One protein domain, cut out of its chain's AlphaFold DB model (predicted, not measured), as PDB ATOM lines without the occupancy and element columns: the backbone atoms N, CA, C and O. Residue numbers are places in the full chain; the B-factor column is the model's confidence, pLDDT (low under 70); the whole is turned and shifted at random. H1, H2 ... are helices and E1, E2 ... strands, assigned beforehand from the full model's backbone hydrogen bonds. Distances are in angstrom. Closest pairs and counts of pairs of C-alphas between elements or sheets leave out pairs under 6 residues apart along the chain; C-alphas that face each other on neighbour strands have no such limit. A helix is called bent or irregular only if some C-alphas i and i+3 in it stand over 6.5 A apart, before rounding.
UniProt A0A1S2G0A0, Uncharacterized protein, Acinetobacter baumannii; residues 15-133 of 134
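AT A GLANCE: This is residues 15 to 133 of the 134 residues of an uncharacterized protein of Acinetobacter baumannii (UniProt A0A1S2G0A0). Two long helices, H1 and H3, lie side by side as a long arm, with short H2 in the turn at its tip; at the other end H4 crosses steeply over H1, and H5 folds back beside H4. A winding stretch without named elements, residues 22 to 51, lies at the H4 end, and residues 15 to 20 stick out. The printed part has 119 residues, with one named strand and five named helices in the order E1, H1, H2, H3, H4, H5 along the chain, and its class is mostly helix. It is loose, with a radius of gyration of the C-alphas of 16.8 A, and elongated, spanning 56 by 31 by 26 A.

IN THESE COORDINATES: H3, residues 83 to 106, is 34.5 A long, from C-alpha 83 at (5.119, -47.126, -23.366). H1, residues 52 to 72, measures 30.5 A. H2 is residues 76 to 81, H4 residues 108 to 120 with 19.1 A, and H5 residues 124 to 132, ending at C-alpha 132 (9.767, -52.284, 5.487). E1, residues 19 to 21, pairs with no named strand.

HOW THE PARTS SIT: H3 touches H1 at a shallow tilt of 26 degrees, opposite ways; their closest C-alphas, of Ala 93 and Asn 67, are 4.9 A apart. H3 and H4 touch only at the corner, closest at C-alphas 104 and 111, 4.9 A. Residues 53 to 57 of H1 touch H4 at a steep tilt of 56 degrees, closest at C-alphas 54 and 113, 5.1 A. H5 is close but not clearly touching H4, with C-alphas 126 and 118 closest at 6.4 A. H2 is close but not clearly touching H3, with C-alphas 79 and 86 closest at 6.0 A. E1 and H3 are apart. Each O i to N i+4 pair is within hydrogen-bond range in H1, H2 and H3, against 8 of 9 in H4 and 3 of 5 in H5. H5 is irregular: C-alphas 128 and 131 are 7.1 A apart.

THE WHOLE: The farthest C-alphas, of Asp 18 and Ile 80, are 56.9 A apart. The printed part has no cut; the link E1 to H1 is long, and the other links are tight. Residues 40, 124 and 125 have pLDDT under 70.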
ATOM      1  N   ASN A  15      36.828 -36.354  13.487       88.62
ATOM      2  CA  ASN A  15      36.845 -35.010  14.028       88.62
ATOM      3  C   ASN A  15      35.849 -34.111  13.277       88.62
ATOM      4  O   ASN A  15      35.953 -33.939  12.060       88.62
ATOM      5  N   LEU A  16      34.896 -33.539  14.006       85.31
ATOM      6  CA  LEU A  16      33.898 -32.601  13.510       85.31
ATOM      7  C   LEU A  16      33.831 -31.387  14.444       85.31
ATOM      8  O   LEU A  16      33.218 -31.448  15.510       85.31
ATOM      9  N   ASN A  17      34.413 -30.264  14.015       86.25
ATOM     10  CA  ASN A  17      34.493 -29.020  14.795       86.25
ATOM     11  C   ASN A  17      35.100 -29.248  16.192       86.25
ATOM     12  O   ASN A  17      34.443 -28.996  17.201       86.25
ATOM     13  N   ASP A  18      36.322 -29.788  16.235       89.19
ATOM     14  CA  ASP A  18      37.089 -30.071  17.459       89.19
ATOM     15  C   ASP A  18      36.458 -31.116  18.399       89.19
ATOM     16  O   ASP A  18      36.914 -31.306  19.528       89.19
ATOM     17  N   ARG A  19      35.433 -31.837  17.929       88.88
ATOM     18  CA  ARG A  19      34.809 -32.957  18.641       88.88
ATOM     19  C   ARG A  19      35.062 -34.260  17.891       88.88
ATOM     20  O   ARG A  19      34.884 -34.312  16.679       88.88
ATOM     21  N   GLU A  20      35.402 -35.328  18.601       90.62
ATOM     22  CA  GLU A  20      35.405 -36.669  18.012       90.62
ATOM     23  C   GLU A  20      33.981 -37.226  17.988       90.62
ATOM     24  O   GLU A  20      33.280 -37.232  19.001       90.62
ATOM     25  N   VAL A  21      33.549 -37.678  16.814       89.88
ATOM     26  CA  VAL A  21      32.206 -38.202  16.572       89.88
ATOM     27  C   VAL A  21      32.287 -39.653  16.135       89.88
ATOM     28  O   VAL A  21      33.080 -40.024  15.268       89.88
ATOM     29  N   GLN A  22      31.394 -40.457  16.704       91.50
ATOM     30  CA  GLN A  22      31.081 -41.800  16.241       91.50
ATOM     31  C   GLN A  22      29.615 -41.836  15.822       91.50
ATOM     32  O   GLN A  22      28.749 -41.315  16.521       91.50
ATOM     33  N   PHE A  23      29.325 -42.465  14.687       91.56
ATOM     34  CA  PHE A  23      27.942 -42.604  14.223       91.56
ATOM     35  C   PHE A  23      27.239 -43.787  14.894       91.56
ATOM     36  O   PHE A  23      26.019 -43.779  15.066       91.56
ATOM     37  N   LEU A  24      28.010 -44.812  15.266       93.25
ATOM     38  CA  LEU A  24      27.501 -46.110  15.685       93.25
ATOM     39  C   LEU A  24      28.478 -46.799  16.645       93.25
ATOM     40  O   LEU A  24      29.684 -46.728  16.427       93.25
ATOM     41  N   LEU A  25      27.962 -47.497  17.661       92.25
ATOM     42  CA  LEU A  25      28.778 -48.280  18.600       92.25
ATOM     43  C   LEU A  25      28.698 -49.782  18.309       92.25
ATOM     44  O   LEU A  25      29.677 -50.504  18.481       92.25
ATOM     45  N   ASN A  26      27.544 -50.258  17.838       93.00
ATOM     46  CA  ASN A  26      27.319 -51.647  17.466       93.00
ATOM     47  C   ASN A  26      26.617 -51.737  16.098       93.00
ATOM     48  O   ASN A  26      25.639 -51.025  15.865       93.00
ATOM     49  N   PRO A  27      27.027 -52.649  15.191       91.56
ATOM     50  CA  PRO A  27      26.363 -52.824  13.895       91.56
ATOM     51  C   PRO A  27      24.869 -53.184  14.000       91.56
ATOM     52  O   PRO A  27      24.120 -52.981  13.038       91.56
ATOM     53  N   LEU A  28      24.426 -53.698  15.153       95.25
ATOM     54  CA  LEU A  28      23.038 -54.041  15.464       95.25
ATOM     55  C   LEU A  28      22.236 -52.906  16.116       95.25
ATOM     56  O   LEU A  28      21.030 -53.075  16.297       95.25
ATOM     57  N   ASP A  29      22.853 -51.770  16.456       94.44
ATOM     58  CA  ASP A  29      22.106 -50.643  17.024       94.44
ATOM     59  C   ASP A  29      21.053 -50.170  16.019       94.44
ATOM     60  O   ASP A  29      21.320 -50.053  14.826       94.44
ATOM     61  N   GLU A  30      19.837 -49.891  16.482       93.19
ATOM     62  CA  GLU A  30      18.723 -49.464  15.620       93.19
ATOM     63  C   GLU A  30      18.588 -47.937  15.537       93.19
ATOM     64  O   GLU A  30      17.702 -47.434  14.849       93.19
ATOM     65  N   LYS A  31      19.472 -47.194  16.215       92.88
ATOM     66  CA  LYS A  31      19.583 -45.730  16.152       92.88
ATOM     67  C   LYS A  31      21.048 -45.312  16.059       92.88
ATOM     68  O   LYS A  31      21.918 -46.029  16.547       92.88
ATOM     69  N   TYR A  32      21.303 -44.162  15.447       92.62
ATOM     70  CA  TYR A  32      22.633 -43.561  15.471       92.62
ATOM     71  C   TYR A  32      22.917 -42.895  16.815       92.62
ATOM     72  O   TYR A  32      21.997 -42.417  17.483       92.62
ATOM     73  N   VAL A  33      24.199 -42.830  17.172       91.56
ATOM     74  CA  VAL A  33      24.684 -41.924  18.222       91.56
ATOM     75  C   VAL A  33      24.692 -40.494  17.690       91.56
ATOM     76  O   VAL A  33      24.090 -39.608  18.288       91.56
ATOM     77  N   GLU A  34      25.297 -40.300  16.519       89.38
ATOM     78  CA  GLU A  34      25.218 -39.077  15.723       89.38
ATOM     79  C   GLU A  34      24.760 -39.456  14.311       89.38
ATOM     80  O   GLU A  34      25.277 -40.408  13.725       89.38
ATOM     81  N   ASP A  35      23.783 -38.737  13.760       88.38
ATOM     82  CA  ASP A  35      23.246 -39.052  12.438       88.38
ATOM     83  C   ASP A  35      24.275 -38.742  11.337       88.38
ATOM     84  O   ASP A  35      24.645 -37.580  11.154       88.38
ATOM     85  N   PRO A  36      24.712 -39.727  10.532       86.56
ATOM     86  CA  PRO A  36      25.619 -39.467   9.420       86.56
ATOM     87  C   PRO A  36      24.999 -38.596   8.309       86.56
ATOM     88  O   PRO A  36      25.731 -38.110   7.450       86.56
ATOM     89  N   ALA A  37      23.679 -38.367   8.300       81.06
ATOM     90  CA  ALA A  37      23.020 -37.452   7.362       81.06
ATOM     91  C   ALA A  37      23.360 -35.965   7.592       81.06
ATOM     92  O   ALA A  37      22.985 -35.127   6.772       81.06
ATOM     93  N   ILE A  38      24.114 -35.629   8.650       74.56
ATOM     94  CA  ILE A  38      24.774 -34.317   8.775       74.56
ATOM     95  C   ILE A  38      25.702 -34.026   7.584       74.56
ATOM     96  O   ILE A  38      25.946 -32.863   7.258       74.56
ATOM     97  N   PHE A  39      26.196 -35.068   6.908       72.88
ATOM     98  CA  PHE A  39      26.929 -34.944   5.657       72.88
ATOM     99  C   PHE A  39      25.974 -35.048   4.468       72.88
ATOM    100  O   PHE A  39      25.181 -35.982   4.354       72.88
ATOM    101  N   ALA A  40      26.107 -34.116   3.521       68.06
ATOM    102  CA  ALA A  40      25.359 -34.169   2.265       68.06
ATOM    103  C   ALA A  40      25.792 -35.345   1.364       68.06
ATOM    104  O   ALA A  40      25.018 -35.792   0.516       68.06
ATOM    105  N   ASP A  41      27.019 -35.844   1.547       75.00
ATOM    106  CA  ASP A  41      27.573 -36.995   0.835       75.00
ATOM    107  C   ASP A  41      28.251 -37.967   1.815       75.00
ATOM    108  O   ASP A  41      29.064 -37.581   2.650       75.00
ATOM    109  N   TYR A  42      27.938 -39.254   1.689       76.94
ATOM    110  CA  TYR A  42      28.524 -40.318   2.505       76.94
ATOM    111  C   TYR A  42      29.975 -40.625   2.101       76.94
ATOM    112  O   TYR A  42      30.655 -41.344   2.826       76.94
ATOM    113  N   SER A  43      30.473 -40.065   0.990       77.50
ATOM    114  CA  SER A  43      31.891 -40.137   0.603       77.50
ATOM    115  C   SER A  43      32.837 -39.494   1.626       77.50
ATOM    116  O   SER A  43      34.004 -39.876   1.699       77.50
ATOM    117  N   TYR A  44      32.337 -38.566   2.452       80.69
ATOM    118  CA  TYR A  44      33.104 -37.969   3.548       80.69
ATOM    119  C   TYR A  44      33.278 -38.915   4.741       80.69
ATOM    120  O   TYR A  44      34.169 -38.705   5.561       80.69
ATOM    121  N   ILE A  45      32.461 -39.968   4.839       85.19
ATOM    122  CA  ILE A  45      32.536 -40.954   5.913       85.19
ATOM    123  C   ILE A  45      33.637 -41.954   5.586       85.19
ATOM    124  O   ILE A  45      33.602 -42.636   4.561       85.19
ATOM    125  N   LYS A  46      34.627 -42.057   6.480       84.81
ATOM    126  CA  LYS A  46      35.717 -43.022   6.325       84.81
ATOM    127  C   LYS A  46      35.153 -44.442   6.307       84.81
ATOM    128  O   LYS A  46      34.241 -44.779   7.065       84.81
ATOM    129  N   ALA A  47      35.731 -45.287   5.463       84.69
ATOM    130  CA  ALA A  47      35.372 -46.696   5.430       84.69
ATOM    131  C   ALA A  47      35.584 -47.348   6.810       84.69
ATOM    132  O   ALA A  47      36.508 -46.987   7.536       84.69
ATOM    133  N   GLY A  48      34.696 -48.270   7.178       88.81
ATOM    134  CA  GLY A  48      34.674 -48.905   8.498       88.81
ATOM    135  C   GLY A  48      33.924 -48.123   9.581       88.81
ATOM    136  O   GLY A  48      33.543 -48.721  10.580       88.81
ATOM    137  N   MET A  49      33.614 -46.832   9.387       91.12
ATOM    138  CA  MET A  49      32.809 -46.061  10.357       91.12
ATOM    139  C   MET A  49      31.316 -46.410  10.340       91.12
ATOM    140  O   MET A  49      30.598 -46.125  11.298       91.12
ATOM    141  N   LEU A  50      30.834 -46.998   9.245       92.00
ATOM    142  CA  LEU A  50      29.487 -47.544   9.127       92.00
ATOM    143  C   LEU A  50      29.573 -48.997   8.652       92.00
ATOM    144  O   LEU A  50      30.482 -49.325   7.880       92.00
ATOM    145  N   PRO A  51      28.635 -49.865   9.065       93.19
ATOM    146  CA  PRO A  51      28.590 -51.237   8.585       93.19
ATOM    147  C   PRO A  51      28.381 -51.312   7.065       93.19
ATOM    148  O   PRO A  51      27.622 -50.504   6.519       93.19
ATOM    149  N   PRO A  52      28.992 -52.286   6.367       92.19
ATOM    150  CA  PRO A  52      28.795 -52.480   4.928       92.19
ATOM    151  C   PRO A  52      27.314 -52.650   4.558       92.19
ATOM    152  O   PRO A  52      26.857 -52.107   3.551       92.19
ATOM    153  N   GLU A  53      26.533 -53.302   5.422       94.19
ATOM    154  CA  GLU A  53      25.090 -53.492   5.259       94.19
ATOM    155  C   GLU A  53      24.332 -52.164   5.168       94.19
ATOM    156  O   GLU A  53      23.310 -52.064   4.491       94.19
ATOM    157  N   GLU A  54      24.835 -51.117   5.822       92.56
ATOM    158  CA  GLU A  54      24.230 -49.795   5.745       92.56
ATOM    159  C   GLU A  54      24.400 -49.173   4.359       92.56
ATOM    160  O   GLU A  54      23.453 -48.590   3.827       92.56
ATOM    161  N   PHE A  55      25.562 -49.347   3.731       90.62
ATOM    162  CA  PHE A  55      25.784 -48.890   2.362       90.62
ATOM    163  C   PHE A  55      24.941 -49.684   1.357       90.62
ATOM    164  O   PHE A  55      24.360 -49.076   0.452       90.62
ATOM    165  N   GLU A  56      24.796 -51.004   1.541       93.19
ATOM    166  CA  GLU A  56      23.906 -51.843   0.722       93.19
ATOM    167  C   GLU A  56      22.449 -51.348   0.802       93.19
ATOM    168  O   GLU A  56      21.812 -51.094  -0.227       93.19
ATOM    169  N   ILE A  57      21.933 -51.130   2.020       93.81
ATOM    170  CA  ILE A  57      20.565 -50.642   2.243       93.81
ATOM    171  C   ILE A  57      20.373 -49.230   1.676       93.81
ATOM    172  O   ILE A  57      19.393 -48.986   0.969       93.81
ATOM    173  N   ARG A  58      21.300 -48.295   1.927       91.00
ATOM    174  CA  ARG A  58      21.221 -46.917   1.404       91.00
ATOM    175  C   ARG A  58      21.227 -46.888  -0.119       91.00
ATOM    176  O   ARG A  58      20.468 -46.122  -0.715       91.00
ATOM    177  N   HIS A  59      22.045 -47.725  -0.755       91.81
ATOM    178  CA  HIS A  59      22.075 -47.834  -2.207       91.81
ATOM    179  C   HIS A  59      20.737 -48.342  -2.759       91.81
ATOM    180  O   HIS A  59      20.147 -47.688  -3.623       91.81
ATOM    181  N   ALA A  60      20.221 -49.452  -2.221       94.12
ATOM    182  CA  ALA A  60      18.939 -50.010  -2.644       94.12
ATOM    183  C   ALA A  60      17.778 -49.023  -2.424       94.12
ATOM    184  O   ALA A  60      16.960 -48.826  -3.324       94.12
ATOM    185  N   LEU A  61      17.749 -48.330  -1.279       91.06
ATOM    186  CA  LEU A  61      16.774 -47.277  -0.977       91.06
ATOM    187  C   LEU A  61      16.837 -46.121  -1.978       91.06
ATOM    188  O   LEU A  61      15.806 -45.724  -2.526       91.06
ATOM    189  N   LYS A  62      18.037 -45.595  -2.253       90.19
ATOM    190  CA  LYS A  62      18.243 -44.512  -3.226       90.19
ATOM    191  C   LYS A  62      17.723 -44.909  -4.604       90.19
ATOM    192  O   LYS A  62      17.004 -44.134  -5.233       90.19
ATOM    193  N   MET A  63      18.062 -46.114  -5.059       93.69
ATOM    194  CA  MET A  63      17.635 -46.612  -6.363       93.69
ATOM    195  C   MET A  63      16.125 -46.854  -6.420       93.69
ATOM    196  O   MET A  63      15.495 -46.473  -7.406       93.69
ATOM    197  N   MET A  64      15.523 -47.403  -5.365       92.75
ATOM    198  CA  MET A  64      14.070 -47.563  -5.268       92.75
ATOM    199  C   MET A  64      13.356 -46.209  -5.381       92.75
ATOM    200  O   MET A  64      12.529 -46.030  -6.273       92.75
ATOM    201  N   ILE A  65      13.728 -45.231  -4.547       89.25
ATOM    202  CA  ILE A  65      13.108 -43.895  -4.529       89.25
ATOM    203  C   ILE A  65      13.274 -43.190  -5.879       89.25
ATOM    204  O   ILE A  65      12.330 -42.578  -6.380       89.25
ATOM    205  N   LEU A  66      14.459 -43.277  -6.491       92.56
ATOM    206  CA  LEU A  66      14.726 -42.684  -7.799       92.56
ATOM    207  C   LEU A  66      13.799 -43.262  -8.877       92.56
ATOM    208  O   LEU A  66      13.181 -42.495  -9.616       92.56
ATOM    209  N   ASN A  67      13.645 -44.587  -8.929       92.94
ATOM    210  CA  ASN A  67      12.790 -45.247  -9.916       92.94
ATOM    211  C   ASN A  67      11.292 -45.016  -9.650       92.94
ATOM    212  O   ASN A  67      10.538 -44.775 -10.592       92.94
ATOM    213  N   GLU A  68      10.847 -45.010  -8.391       90.50
ATOM    214  CA  GLU A  68       9.461 -44.673  -8.038       90.50
ATOM    215  C   GLU A  68       9.122 -43.218  -8.398       90.50
ATOM    216  O   GLU A  68       8.074 -42.938  -8.990       90.50
ATOM    217  N   ASN A  69      10.038 -42.282  -8.129       90.75
ATOM    218  CA  ASN A  69       9.877 -40.888  -8.529       90.75
ATOM    219  C   ASN A  69       9.852 -40.749 -10.060       90.75
ATOM    220  O   ASN A  69       9.024 -40.003 -10.582       90.75
ATOM    221  N   MET A  70      10.703 -41.472 -10.799       91.56
ATOM    222  CA  MET A  70      10.645 -41.508 -12.266       91.56
ATOM    223  C   MET A  70       9.298 -42.039 -12.762       91.56
ATOM    224  O   MET A  70       8.694 -41.421 -13.637       91.56
ATOM    225  N   LEU A  71       8.783 -43.114 -12.162       91.12
ATOM    226  CA  LEU A  71       7.487 -43.692 -12.511       91.12
ATOM    227  C   LEU A  71       6.341 -42.689 -12.303       91.12
ATOM    228  O   LEU A  71       5.452 -42.581 -13.150       91.12
ATOM    229  N   SER A  72       6.392 -41.909 -11.217       89.19
ATOM    230  CA  SER A  72       5.387 -40.884 -10.900       89.19
ATOM    231  C   SER A  72       5.309 -39.753 -11.938       89.19
ATOM    232  O   SER A  72       4.263 -39.127 -12.096       89.19
ATOM    233  N   ARG A  73       6.388 -39.517 -12.704       91.88
ATOM    234  CA  ARG A  73       6.460 -38.463 -13.735       91.88
ATOM    235  C   ARG A  73       5.748 -38.831 -15.042       91.88
ATOM    236  O   ARG A  73       5.565 -37.964 -15.904       91.88
ATOM    237  N   PHE A  74       5.342 -40.091 -15.217       90.94
ATOM    238  CA  PHE A  74       4.588 -40.527 -16.391       90.94
ATOM    239  C   PHE A  74       3.098 -40.198 -16.233       90.94
ATOM    240  O   PHE A  74       2.339 -40.931 -15.597       90.94
ATOM    241  N   SER A  75       2.655 -39.110 -16.866       91.62
ATOM    242  CA  SER A  75       1.228 -38.799 -17.032       91.62
ATOM    243  C   SER A  75       0.528 -39.821 -17.951       91.62
ATOM    244  O   SER A  75       1.208 -40.527 -18.700       91.62
ATOM    245  N   PRO A  76      -0.819 -39.917 -17.955       91.56
ATOM    246  CA  PRO A  76      -1.549 -40.881 -18.787       91.56
ATOM    247  C   PRO A  76      -1.158 -40.854 -20.272       91.56
ATOM    248  O   PRO A  76      -0.932 -41.907 -20.860       91.56
ATOM    249  N   LEU A  77      -0.976 -39.662 -20.852       91.69
ATOM    250  CA  LEU A  77      -0.518 -39.510 -22.239       91.69
ATOM    251  C   LEU A  77       0.915 -40.022 -22.425       91.69
ATOM    252  O   LEU A  77       1.189 -40.775 -23.355       91.69
ATOM    253  N   LYS A  78       1.828 -39.685 -21.504       89.62
ATOM    254  CA  LYS A  78       3.216 -40.167 -21.558       89.62
ATOM    255  C   LYS A  78       3.307 -41.687 -21.442       89.62
ATOM    256  O   LYS A  78       4.159 -42.278 -22.091       89.62
ATOM    257  N   LYS A  79       2.418 -42.334 -20.682       90.25
ATOM    258  CA  LYS A  79       2.351 -43.806 -20.603       90.25
ATOM    259  C   LYS A  79       2.010 -44.458 -21.948       90.25
ATOM    260  O   LYS A  79       2.408 -45.595 -22.177       90.25
ATOM    261  N   ILE A  80       1.272 -43.757 -22.811       90.62
ATOM    262  CA  ILE A  80       0.899 -44.240 -24.146       90.62
ATOM    263  C   ILE A  80       2.035 -43.961 -25.137       90.62
ATOM    264  O   ILE A  80       2.511 -44.890 -25.783       90.62
ATOM    265  N   PHE A  81       2.506 -42.710 -25.213       92.44
ATOM    266  CA  PHE A  81       3.543 -42.303 -26.172       92.44
ATOM    267  C   PHE A  81       4.929 -42.894 -25.865       92.44
ATOM    268  O   PHE A  81       5.664 -43.226 -26.786       92.44
ATOM    269  N   TYR A  82       5.259 -43.088 -24.586       92.62
ATOM    270  CA  TYR A  82       6.540 -43.633 -24.113       92.62
ATOM    271  C   TYR A  82       6.335 -44.970 -23.395       92.62
ATOM    272  O   TYR A  82       6.856 -45.212 -22.306       92.62
ATOM    273  N   LYS A  83       5.517 -45.852 -23.986       92.38
ATOM    274  CA  LYS A  83       5.119 -47.126 -23.366       92.38
ATOM    275  C   LYS A  83       6.316 -47.991 -22.963       92.38
ATOM    276  O   LYS A  83       6.264 -48.595 -21.896       92.38
ATOM    277  N   LYS A  84       7.361 -48.061 -23.797       93.94
ATOM    278  CA  LYS A  84       8.569 -48.853 -23.516       93.94
ATOM    279  C   LYS A  84       9.304 -48.317 -22.287       93.94
ATOM    280  O   LYS A  84       9.415 -49.041 -21.307       93.94
ATOM    281  N   ASP A  85       9.652 -47.032 -22.291       91.81
ATOM    282  CA  ASP A  85      10.338 -46.378 -21.170       91.81
ATOM    283  C   ASP A  85       9.537 -46.496 -19.866       91.81
ATOM    284  O   ASP A  85      10.088 -46.753 -18.798       91.81
ATOM    285  N   PHE A  86       8.208 -46.369 -19.949       92.19
ATOM    286  CA  PHE A  86       7.328 -46.583 -18.805       92.19
ATOM    287  C   PHE A  86       7.416 -48.015 -18.254       92.19
ATOM    288  O   PHE A  86       7.441 -48.191 -17.034       92.19
ATOM    289  N   GLN A  87       7.452 -49.041 -19.114       94.25
ATOM    290  CA  GLN A  87       7.629 -50.425 -18.658       94.25
ATOM    291  C   GLN A  87       9.017 -50.648 -18.060       94.25
ATOM    292  O   GLN A  87       9.106 -51.264 -17.001       94.25
ATOM    293  N   ASP A  88      10.068 -50.111 -18.674       94.31
ATOM    294  CA  ASP A  88      11.444 -50.280 -18.201       94.31
ATOM    295  C   ASP A  88      11.620 -49.670 -16.800       94.31
ATOM    296  O   ASP A  88      12.089 -50.341 -15.878       94.31
ATOM    297  N   VAL A  89      11.125 -48.443 -16.585       93.25
ATOM    298  CA  VAL A  89      11.134 -47.790 -15.263       93.25
ATOM    299  C   VAL A  89      10.274 -48.554 -14.253       93.25
ATOM    300  O   VAL A  89      10.657 -48.700 -13.093       93.25
ATOM    301  N   LYS A  90       9.116 -49.080 -14.670       93.81
ATOM    302  CA  LYS A  90       8.250 -49.890 -13.800       93.81
ATOM    303  C   LYS A  90       8.940 -51.184 -13.357       93.81
ATOM    304  O   LYS A  90       8.832 -51.556 -12.187       93.81
ATOM    305  N   ILE A  91       9.630 -51.867 -14.271       96.00
ATOM    306  CA  ILE A  91      10.402 -53.080 -13.976       96.00
ATOM    307  C   ILE A  91      11.544 -52.741 -13.017       96.00
ATOM    308  O   ILE A  91      11.692 -53.418 -12.002       96.00
ATOM    309  N   ALA A  92      12.286 -51.662 -13.275       94.50
ATOM    310  CA  ALA A  92      13.372 -51.217 -12.408       94.50
ATOM    311  C   ALA A  92      12.886 -50.859 -10.992       94.50
ATOM    312  O   ALA A  92      13.489 -51.288 -10.011       94.50
ATOM    313  N   ALA A  93      11.768 -50.135 -10.863       92.88
ATOM    314  CA  ALA A  93      11.171 -49.813  -9.565       92.88
ATOM    315  C   ALA A  93      10.791 -51.080  -8.781       92.88
ATOM    316  O   ALA A  93      11.097 -51.193  -7.593       92.88
ATOM    317  N   LYS A  94      10.170 -52.059  -9.454       94.75
ATOM    318  CA  LYS A  94       9.828 -53.352  -8.847       94.75
ATOM    319  C   LYS A  94      11.083 -54.118  -8.415       94.75
ATOM    320  O   LYS A  94      11.134 -54.591  -7.285       94.75
ATOM    321  N   TYR A  95      12.087 -54.190  -9.285       96.44
ATOM    322  CA  TYR A  95      13.350 -54.866  -9.009       96.44
ATOM    323  C   TYR A  95      14.037 -54.300  -7.762       96.44
ATOM    324  O   TYR A  95      14.351 -55.044  -6.839       96.44
ATOM    325  N   TRP A  96      14.211 -52.978  -7.676       95.44
ATOM    326  CA  TRP A  96      14.883 -52.362  -6.526       95.44
ATOM    327  C   TRP A  96      14.104 -52.505  -5.221       95.44
ATOM    328  O   TRP A  96      14.709 -52.650  -4.159       95.44
ATOM    329  N   ARG A  97      12.771 -52.537  -5.293       93.12
ATOM    330  CA  ARG A  97      11.929 -52.863  -4.141       93.12
ATOM    331  C   ARG A  97      12.154 -54.298  -3.654       93.12
ATOM    332  O   ARG A  97      12.245 -54.517  -2.450       93.12
ATOM    333  N   GLU A  98      12.256 -55.265  -4.564       95.12
ATOM    334  CA  GLU A  98      12.561 -56.662  -4.223       95.12
ATOM    335  C   GLU A  98      13.981 -56.813  -3.664       95.12
ATOM    336  O   GLU A  98      14.171 -57.495  -2.660       95.12
ATOM    337  N   VAL A  99      14.967 -56.120  -4.245       95.56
ATOM    338  CA  VAL A  99      16.340 -56.074  -3.718       95.56
ATOM    339  C   VAL A  99      16.353 -55.557  -2.282       95.56
ATOM    340  O   VAL A  99      16.949 -56.197  -1.419       95.56
ATOM    341  N   LEU A 100      15.665 -54.448  -2.000       93.88
ATOM    342  CA  LEU A 100      15.591 -53.896  -0.649       93.88
ATOM    343  C   LEU A 100      14.974 -54.895   0.343       93.88
ATOM    344  O   LEU A 100      15.539 -55.114   1.412       93.88
ATOM    345  N   LEU A 101      13.864 -55.546  -0.027       93.19
ATOM    346  CA  LEU A 101      13.232 -56.580   0.804       93.19
ATOM    347  C   LEU A 101      14.173 -57.756   1.079       93.19
ATOM    348  O   LEU A 101      14.231 -58.250   2.205       93.19
ATOM    349  N   ASN A 102      14.918 -58.200   0.070       95.50
ATOM    350  CA  ASN A 102      15.868 -59.297   0.220       95.50
ATOM    351  C   ASN A 102      17.027 -58.910   1.142       95.50
ATOM    352  O   ASN A 102      17.376 -59.683   2.031       95.50
ATOM    353  N   LEU A 103      17.581 -57.705   0.984       95.38
ATOM    354  CA  LEU A 103      18.653 -57.196   1.841       95.38
ATOM    355  C   LEU A 103      18.220 -57.139   3.304       95.38
ATOM    356  O   LEU A 103      18.921 -57.647   4.169       95.38
ATOM    357  N   MET A 104      17.035 -56.607   3.598       90.44
ATOM    358  CA  MET A 104      16.543 -56.534   4.977       90.44
ATOM    359  C   MET A 104      16.403 -57.900   5.658       90.44
ATOM    360  O   MET A 104      16.547 -57.997   6.875       90.44
ATOM    361  N   ASN A 105      16.117 -58.943   4.879       91.38
ATOM    362  CA  ASN A 105      15.986 -60.312   5.370       91.38
ATOM    363  C   ASN A 105      17.305 -61.104   5.307       91.38
ATOM    364  O   ASN A 105      17.348 -62.245   5.757       91.38
ATOM    365  N   LYS A 106      18.385 -60.516   4.773       95.31
ATOM    366  CA  LYS A 106      19.689 -61.172   4.590       95.31
ATOM    367  C   LYS A 106      20.420 -61.401   5.914       95.31
ATOM    368  O   LYS A 106      21.090 -62.416   6.067       95.31
ATOM    369  N   SER A 107      20.313 -60.471   6.868       95.69
ATOM    370  CA  SER A 107      20.964 -60.576   8.187       95.69
ATOM    371  C   SER A 107      20.356 -59.603   9.215       95.69
ATOM    372  O   SER A 107      19.815 -58.573   8.801       95.69
ATOM    373  N   PRO A 108      20.560 -59.818  10.528       95.62
ATOM    374  CA  PRO A 108      20.199 -58.847  11.566       95.62
ATOM    375  C   PRO A 108      20.785 -57.439  11.360       95.62
ATOM    376  O   PRO A 108      20.096 -56.455  11.610       95.62
ATOM    377  N   GLN A 109      22.013 -57.323  10.847       95.44
ATOM    378  CA  GLN A 109      22.709 -56.054  10.603       95.44
ATOM    379  C   GLN A 109      22.003 -55.212   9.534       95.44
ATOM    380  O   GLN A 109      21.800 -54.015   9.718       95.44
ATOM    381  N   HIS A 110      21.544 -55.843   8.450       96.06
ATOM    382  CA  HIS A 110      20.709 -55.190   7.436       96.06
ATOM    383  C   HIS A 110      19.378 -54.689   8.019       96.06
ATOM    384  O   HIS A 110      18.940 -53.579   7.706       96.06
ATOM    385  N   LYS A 111      18.740 -55.482   8.894       94.38
ATOM    386  CA  LYS A 111      17.505 -55.071   9.580       94.38
ATOM    387  C   LYS A 111      17.750 -53.896  10.534       94.38
ATOM    388  O   LYS A 111      16.947 -52.965  10.572       94.38
ATOM    389  N   ALA A 112      18.859 -53.902  11.267       94.75
ATOM    390  CA  ALA A 112      19.252 -52.783  12.117       94.75
ATOM    391  C   ALA A 112      19.545 -51.523  11.282       94.75
ATOM    392  O   ALA A 112      19.058 -50.443  11.611       94.75
ATOM    393  N   ALA A 113      20.236 -51.666  10.146       94.62
ATOM    394  CA  ALA A 113      20.558 -50.563   9.246       94.62
ATOM    395  C   ALA A 113      19.317 -49.843   8.707       94.62
ATOM    396  O   ALA A 113      19.255 -48.615   8.760       94.62
ATOM    397  N   ILE A 114      18.296 -50.570   8.235       92.81
ATOM    398  CA  ILE A 114      17.074 -49.909   7.753       92.81
ATOM    399  C   ILE A 114      16.323 -49.188   8.877       92.81
ATOM    400  O   ILE A 114      15.809 -48.092   8.658       92.81
ATOM    401  N   LYS A 115      16.293 -49.757  10.087       92.00
ATOM    402  CA  LYS A 115      15.665 -49.113  11.246       92.00
ATOM    403  C   LYS A 115      16.408 -47.847  11.667       92.00
ATOM    404  O   LYS A 115      15.753 -46.835  11.910       92.00
ATOM    405  N   ARG A 116      17.746 -47.870  11.648       92.94
ATOM    406  CA  ARG A 116      18.582 -46.680  11.871       92.94
ATOM    407  C   ARG A 116      18.259 -45.575  10.890       92.94
ATOM    408  O   ARG A 116      17.912 -44.477  11.313       92.94
ATOM    409  N   ILE A 117      18.306 -45.880   9.596       90.62
ATOM    410  CA  ILE A 117      18.010 -44.912   8.533       90.62
ATOM    411  C   ILE A 117      16.586 -44.368   8.686       90.62
ATOM    412  O   ILE A 117      16.359 -43.172   8.556       90.62
ATOM    413  N   ALA A 118      15.614 -45.225   8.999       88.19
ATOM    414  CA  ALA A 118      14.241 -44.785   9.204       88.19
ATOM    415  C   ALA A 118      14.071 -43.896  10.443       88.19
ATOM    416  O   ALA A 118      13.217 -43.015  10.430       88.19
ATOM    417  N   SER A 119      14.880 -44.095  11.489       86.38
ATOM    418  CA  SER A 119      14.823 -43.290  12.715       86.38
ATOM    419  C   SER A 119      15.210 -41.823  12.502       86.38
ATOM    420  O   SER A 119      14.813 -40.979  13.303       86.38
ATOM    421  N   THR A 120      15.942 -41.515  11.427       84.62
ATOM    422  CA  THR A 120      16.371 -40.148  11.098       84.62
ATOM    423  C   THR A 120      15.461 -39.457  10.088       84.62
ATOM    424  O   THR A 120      15.530 -38.244   9.894       84.62
ATOM    425  N   ILE A 121      14.563 -40.212   9.454       81.44
ATOM    426  CA  ILE A 121      13.647 -39.689   8.449       81.44
ATOM    427  C   ILE A 121      12.385 -39.156   9.127       81.44
ATOM    428  O   ILE A 121      11.717 -39.848   9.891       81.44
ATOM    429  N   THR A 122      12.018 -37.923   8.783       73.75
ATOM    430  CA  THR A 122      10.789 -37.270   9.247       73.75
ATOM    431  C   THR A 122       9.812 -37.040   8.086       73.75
ATOM    432  O   THR A 122      10.182 -37.109   6.911       73.75
ATOM    433  N   GLY A 123       8.536 -36.802   8.407       73.12
ATOM    434  CA  GLY A 123       7.492 -36.510   7.415       73.12
ATOM    435  C   GLY A 123       7.206 -37.668   6.452       73.12
ATOM    436  O   GLY A 123       7.315 -38.837   6.818       73.12
ATOM    437  N   ASP A 124       6.863 -37.352   5.200       66.81
ATOM    438  CA  ASP A 124       6.436 -38.320   4.171       66.81
ATOM    439  C   ASP A 124       7.450 -39.441   3.888       66.81
ATOM    440  O   ASP A 124       7.095 -40.499   3.360       66.81
ATOM    441  N   GLY A 125       8.724 -39.235   4.231       69.19
ATOM    442  CA  GLY A 125       9.755 -40.256   4.083       69.19
ATOM    443  C   GLY A 125       9.510 -41.476   4.974       69.19
ATOM    444  O   GLY A 125       9.779 -42.598   4.544       69.19
ATOM    445  N   ILE A 126       8.935 -41.293   6.172       74.06
ATOM    446  CA  ILE A 126       8.673 -42.413   7.082       74.06
ATOM    447  C   ILE A 126       7.548 -43.304   6.549       74.06
ATOM    448  O   ILE A 126       7.646 -44.527   6.616       74.06
ATOM    449  N   GLU A 127       6.522 -42.712   5.927       77.00
ATOM    450  CA  GLU A 127       5.402 -43.439   5.315       77.00
ATOM    451  C   GLU A 127       5.869 -44.366   4.191       77.00
ATOM    452  O   GLU A 127       5.397 -45.498   4.076       77.00
ATOM    453  N   ARG A 128       6.853 -43.922   3.397       76.44
ATOM    454  CA  ARG A 128       7.463 -44.742   2.338       76.44
ATOM    455  C   ARG A 128       8.226 -45.939   2.901       76.44
ATOM    456  O   ARG A 128       8.292 -46.976   2.244       76.44
ATOM    457  N   LEU A 129       8.775 -45.810   4.109       79.44
ATOM    458  CA  LEU A 129       9.541 -46.868   4.765       79.44
ATOM    459  C   LEU A 129       8.697 -47.803   5.630       79.44
ATOM    460  O   LEU A 129       9.099 -48.945   5.830       79.44
ATOM    461  N   LYS A 130       7.504 -47.396   6.079       80.12
ATOM    462  CA  LYS A 130       6.605 -48.231   6.901       80.12
ATOM    463  C   LYS A 130       6.413 -49.676   6.417       80.12
ATOM    464  O   LYS A 130       6.406 -50.563   7.273       80.12
ATOM    465  N   PRO A 131       6.268 -49.975   5.106       81.56
ATOM    466  CA  PRO A 131       6.138 -51.355   4.634       81.56
ATOM    467  C   PRO A 131       7.334 -52.248   4.985       81.56
ATOM    468  O   PRO A 131       7.191 -53.465   5.026       81.56
ATOM    469  N   PHE A 132       8.489 -51.636   5.240       76.38
ATOM    470  CA  PHE A 132       9.767 -52.284   5.487       76.38
ATOM    471  C   PHE A 132      10.157 -52.318   6.978       76.38
ATOM    472  O   PHE A 132      11.142 -52.943   7.346       76.38
ATOM    473  N   LEU A 133       9.407 -51.666   7.867       76.69
ATOM    474  CA  LEU A 133       9.769 -51.559   9.291       76.69
ATOM    475  C   LEU A 133       9.057 -52.577  10.195       76.69
ATOM    476  O   LEU A 133       9.122 -52.453  11.417       76.69
TER     477      LEU A 133